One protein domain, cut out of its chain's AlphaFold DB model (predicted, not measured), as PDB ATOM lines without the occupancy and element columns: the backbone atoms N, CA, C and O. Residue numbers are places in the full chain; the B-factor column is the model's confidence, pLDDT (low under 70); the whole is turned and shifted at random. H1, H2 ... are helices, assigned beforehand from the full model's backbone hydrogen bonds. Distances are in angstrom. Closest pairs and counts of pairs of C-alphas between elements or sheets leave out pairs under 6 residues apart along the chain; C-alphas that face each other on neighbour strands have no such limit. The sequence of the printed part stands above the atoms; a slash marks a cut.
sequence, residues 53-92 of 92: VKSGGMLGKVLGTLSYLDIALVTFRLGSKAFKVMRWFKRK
ATOM      1  N   VAL A  53      48.592  60.931  99.707       52.25
ATOM      2  CA  VAL A  53      47.704  61.868  98.984       52.25
ATOM      3  C   VAL A  53      47.246  63.070  99.832       52.25
ATOM      4  O   VAL A  53      46.595  63.972  99.322       52.25
ATOM      5  N   LYS A  54      47.624  63.173 101.112       53.53
ATOM      6  CA  LYS A  54      47.413  64.412 101.884       53.53
ATOM      7  C   LYS A  54      48.728  65.168 102.034       53.53
ATOM      8  O   LYS A  54      49.551  64.844 102.888       53.53
ATOM      9  N   SER A  55      48.887  66.207 101.219       48.59
ATOM     10  CA  SER A  55      50.026  67.134 101.105       48.59
ATOM     11  C   SER A  55      50.388  67.940 102.375       48.59
ATOM     12  O   SER A  55      51.077  68.948 102.283       48.59
ATOM     13  N   GLY A  56      49.978  67.497 103.569       53.81
ATOM     14  CA  GLY A  56      50.266  68.139 104.861       53.81
ATOM     15  C   GLY A  56      51.007  67.251 105.873       53.81
ATOM     16  O   GLY A  56      51.098  67.598 107.049       53.81
ATOM     17  N   GLY A  57      51.496  66.076 105.464       67.81
ATOM     18  CA  GLY A  57      52.205  65.138 106.342       67.81
ATOM     19  C   GLY A  57      53.650  65.546 106.659       67.81
ATOM     20  O   GLY A  57      54.260  66.284 105.895       67.81
ATOM     21  N   MET A  58      54.168  65.027 107.784       59.56
ATOM     22  CA  MET A  58      55.505  65.093 108.429       59.56
ATOM     23  C   MET A  58      56.644  65.904 107.770       59.56
ATOM     24  O   MET A  58      57.341  66.615 108.482       59.56
ATOM     25  N   LEU A  59      56.813  65.861 106.448       63.50
ATOM     26  CA  LEU A  59      57.636  66.797 105.674       63.50
ATOM     27  C   LEU A  59      57.285  68.261 105.970       63.50
ATOM     28  O   LEU A  59      58.190  69.048 106.191       63.50
ATOM     29  N   GLY A  60      56.000  68.617 106.079       63.19
ATOM     30  CA  GLY A  60      55.582  69.967 106.480       63.19
ATOM     31  C   GLY A  60      55.997  70.329 107.912       63.19
ATOM     32  O   GLY A  60      56.368  71.465 108.177       63.19
ATOM     33  N   LYS A  61      56.021  69.347 108.826       65.12
ATOM     34  CA  LYS A  61      56.489  69.538 110.212       65.12
ATOM     35  C   LYS A  61      58.014  69.659 110.292       65.12
ATOM     36  O   LYS A  61      58.508  70.493 111.032       65.12
ATOM     37  N   VAL A  62      58.749  68.867 109.510       62.75
ATOM     38  CA  VAL A  62      60.221  68.907 109.436       62.75
ATOM     39  C   VAL A  62      60.703  70.172 108.723       62.75
ATOM     40  O   VAL A  62      61.624  70.828 109.195       62.75
ATOM     41  N   LEU A  63      60.052  70.563 107.626       64.38
ATOM     42  CA  LEU A  63      60.321  71.832 106.951       64.38
ATOM     43  C   LEU A  63      59.925  73.023 107.834       64.38
ATOM     44  O   LEU A  63      60.647  74.005 107.845       64.38
ATOM     45  N   GLY A  64      58.862  72.918 108.640       62.69
ATOM     46  CA  GLY A  64      58.499  73.943 109.627       62.69
ATOM     47  C   GLY A  64      59.510  74.115 110.770       62.69
ATOM     48  O   GLY A  64      59.549  75.178 111.380       62.69
ATOM     49  N   THR A  65      60.338  73.102 111.056       65.81
ATOM     50  CA  THR A  65      61.448  73.206 112.027       65.81
ATOM     51  C   THR A  65      62.761  73.701 111.421       65.81
ATOM     52  O   THR A  65      63.695  73.991 112.163       65.81
ATOM     53  N   LEU A  66      62.862  73.767 110.092       64.25
ATOM     54  CA  LEU A  66      64.046  74.272 109.403       64.25
ATOM     55  C   LEU A  66      63.928  75.787 109.220       64.25
ATOM     56  O   LEU A  66      62.852  76.303 108.922       64.25
ATOM     57  N   SER A  67      65.040  76.506 109.379       68.31
ATOM     58  CA  SER A  67      65.080  77.938 109.074       68.31
ATOM     59  C   SER A  67      64.776  78.154 107.588       68.31
ATOM     60  O   SER A  67      65.159  77.337 106.747       68.31
ATOM     61  N   TYR A  68      64.129  79.268 107.230       72.69
ATOM     62  CA  TYR A  68      63.840  79.615 105.830       72.69
ATOM     63  C   TYR A  68      65.088  79.545 104.931       72.69
ATOM     64  O   TYR A  68      64.991  79.167 103.762       72.69
ATOM     65  N   LEU A  69      66.267  79.841 105.492       75.44
ATOM     66  CA  LEU A  69      67.556  79.724 104.807       75.44
ATOM     67  C   LEU A  69      67.915  78.272 104.472       75.44
ATOM     68  O   LEU A  69      68.350  77.993 103.354       75.44
ATOM     69  N   ASP A  70      67.682  77.338 105.391       68.25
ATOM     70  CA  ASP A  70      67.956  75.917 105.172       68.25
ATOM     71  C   ASP A  70      67.015  75.339 104.115       68.25
ATOM     72  O   ASP A  70      67.438  74.579 103.240       68.25
ATOM     73  N   ILE A  71      65.747  75.758 104.136       78.88
ATOM     74  CA  ILE A  71      64.762  75.383 103.119       78.88
ATOM     75  C   ILE A  71      65.213  75.893 101.745       78.88
ATOM     76  O   ILE A  71      65.223  75.117 100.788       78.88
ATOM     77  N   ALA A  72      65.636  77.155 101.633       81.81
ATOM     78  CA  ALA A  72      66.129  77.739 100.382       81.81
ATOM     79  C   ALA A  72      67.369  77.007  99.840       81.81
ATOM     80  O   ALA A  72      67.462  76.706  98.649       81.81
ATOM     81  N   LEU A  73      68.309  76.651 100.715       84.94
ATOM     82  CA  LEU A  73      69.550  75.993 100.314       84.94
ATOM     83  C   LEU A  73      69.300  74.551  99.859       84.94
ATOM     84  O   LEU A  73      69.819  74.123  98.825       84.94
ATOM     85  N   VAL A  74      68.456  73.809 100.583       85.19
ATOM     86  CA  VAL A  74      68.058  72.438 100.231       85.19
ATOM     87  C   VAL A  74      67.256  72.418  98.932       85.19
ATOM     88  O   VAL A  74      67.563  71.624  98.039       85.19
ATOM     89  N   THR A  75      66.271  73.307  98.789       85.81
ATOM     90  CA  THR A  75      65.460  73.419  97.566       85.81
ATOM     91  C   THR A  75      66.302  73.814  96.360       85.81
ATOM     92  O   THR A  75      66.167  73.187  95.313       85.81
ATOM     93  N   PHE A  76      67.244  74.752  96.496       89.56
ATOM     94  CA  PHE A  76      68.161  75.113  95.413       89.56
ATOM     95  C   PHE A  76      69.056  73.939  94.995       89.56
ATOM     96  O   PHE A  76      69.230  73.659  93.805       89.56
ATOM     97  N   ARG A  77      69.604  73.189  95.958       86.38
ATOM     98  CA  ARG A  77      70.507  72.060  95.679       86.38
ATOM     99  C   ARG A  77      69.782  70.860  95.072       86.38
ATOM    100  O   ARG A  77      70.309  70.221  94.162       86.38
ATOM    101  N   LEU A  78      68.583  70.547  95.560       87.19
ATOM    102  CA  LEU A  78      67.742  69.486  95.004       87.19
ATOM    103  C   LEU A  78      67.166  69.896  93.646       87.19
ATOM    104  O   LEU A  78      67.231  69.114  92.698       87.19
ATOM    105  N   GLY A  79      66.684  71.133  93.526       88.62
ATOM    106  CA  GLY A  79      66.125  71.694  92.299       88.62
ATOM    107  C   GLY A  79      67.147  71.766  91.169       88.62
ATOM    108  O   GLY A  79      66.869  71.300  90.071       88.62
ATOM    109  N   SER A  80      68.364  72.246  91.435       86.12
ATOM    110  CA  SER A  80      69.440  72.303  90.431       86.12
ATOM    111  C   SER A  80      69.836  70.920  89.904       86.12
ATOM    112  O   SER A  80      70.045  70.749  88.699       86.12
ATOM    113  N   LYS A  81      69.880  69.899  90.772       85.81
ATOM    114  CA  LYS A  81      70.136  68.511  90.359       85.81
ATOM    115  C   LYS A  81      68.971  67.923  89.564       85.81
ATOM    116  O   LYS A  81      69.205  67.347  88.503       85.81
ATOM    117  N   ALA A  82      67.737  68.103  90.029       88.25
ATOM    118  CA  ALA A  82      66.539  67.637  89.333       88.25
ATOM    119  C   ALA A  82      66.392  68.297  87.955       88.25
ATOM    120  O   ALA A  82      66.123  67.614  86.972       88.25
ATOM    121  N   PHE A  83      66.667  69.598  87.855       88.62
ATOM    122  CA  PHE A  83      66.650  70.342  86.599       88.62
ATOM    123  C   PHE A  83      67.718  69.845  85.622       88.62
ATOM    124  O   PHE A  83      67.454  69.705  84.430       88.62
ATOM    125  N   LYS A  84      68.918  69.508  86.112       85.12
ATOM    126  CA  LYS A  84      69.990  68.944  85.280       85.12
ATOM    127  C   LYS A  84      69.617  67.567  84.720       85.12
ATOM    128  O   LYS A  84      69.834  67.325  83.535       85.12
ATOM    129  N   VAL A  85      69.013  66.707  85.545       89.81
ATOM    130  CA  VAL A  85      68.508  65.386  85.130       89.81
ATOM    131  C   VAL A  85      67.340  65.530  84.152       89.81
ATOM    132  O   VAL A  85      67.356  64.923  83.087       89.81
ATOM    133  N   MET A  86      66.373  66.399  84.449       90.88
ATOM    134  CA  MET A  86      65.242  66.693  83.565       90.88
ATOM    135  C   MET A  86      65.714  67.217  82.205       90.88
ATOM    136  O   MET A  86      65.242  66.758  81.173       90.88
ATOM    137  N   ARG A  87      66.686  68.136  82.181       86.06
ATOM    138  CA  ARG A  87      67.266  68.674  80.943       86.06
ATOM    139  C   ARG A  87      67.990  67.606  80.121       86.06
ATOM    140  O   ARG A  87      68.018  67.719  78.901       86.06
ATOM    141  N   TRP A  88      68.575  66.598  80.766       87.25
ATOM    142  CA  TRP A  88      69.161  65.442  80.084       87.25
ATOM    143  C   TRP A  88      68.094  64.542  79.460       87.25
ATOM    144  O   TRP A  88      68.244  64.141  78.313       87.25
ATOM    145  N   PHE A  89      66.991  64.291  80.168       87.00
ATOM    146  CA  PHE A  89      65.865  63.525  79.627       87.00
ATOM    147  C   PHE A  89      65.117  64.254  78.508       87.00
ATOM    148  O   PHE A  89      64.680  63.606  77.574       87.00
ATOM    149  N   LYS A  90      65.017  65.588  78.560       77.31
ATOM    150  CA  LYS A  90      64.364  66.407  77.523       77.31
ATOM    151  C   LYS A  90      65.210  66.623  76.256       77.31
ATOM    152  O   LYS A  90      64.763  67.308  75.343       77.31
ATOM    153  N   ARG A  91      66.466  66.159  76.260       68.38
ATOM    154  CA  ARG A  91      67.411  66.224  75.129       68.38
ATOM    155  C   ARG A  91      67.603  64.872  74.429       68.38
ATOM    156  O   ARG A  91      68.321  64.837  73.433       68.38
ATOM    157  N   LYS A  92      67.009  63.799  74.956       51.88
ATOM    158  CA  LYS A  92      66.710  62.575  74.202       51.88
ATOM    159  C   LYS A  92      65.323  62.709  73.594       51.88
ATOM    160  O   LYS A  92      65.131  62.099  72.528       51.88
TER     161      LYS A  92
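AT A GLANCE: This is residues 53 to 92 of the 92 residues of an uncharacterized protein of Muribaculaceae bacterium Isolate-039 (Harlan) (UniProt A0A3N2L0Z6). The printed part is an open, flat V with unequal arms: an unnamed tail, residues 53 to 58, and the short helix H1 make one arm, and the long helix H2 makes the other. The helices meet near their ends at a tight turn, and most of H2 sticks out free. The 40 printed residues hold two named helices, H1 then H2, and no named strand, in an all-helix class. The whole is only just extended, close to loose, with a radius of gyration of the C-alphas of 13.6 A and spans of 39 by 27 by 8 A.

HOW THE PARTS SIT: H1, residues 59 to 65, and H2, residues 68 to 89, are close but not clearly touching; their closest C-alphas, of Leu 63 and Ile 71, are 6.9 A apart. They run opposite ways at a tilt of 37 degrees, only just steep. In both, every O i to N i+4 pair is within hydrogen-bond range.

IN THESE COORDINATES: H1 begins at C-alpha 59 (57.636, 66.797, 105.674) and spans 9.8 A. H2 spans 30.8 A, ending at C-alpha 89 (65.865, 63.525, 79.627).

THE WHOLE: The C-alphas farthest apart, of Thr 65 and Lys 92, are 39.6 A apart. The printed part has no cut. The model's pLDDT is under 70 at residues 53 to 67, 70 and 91 to 92.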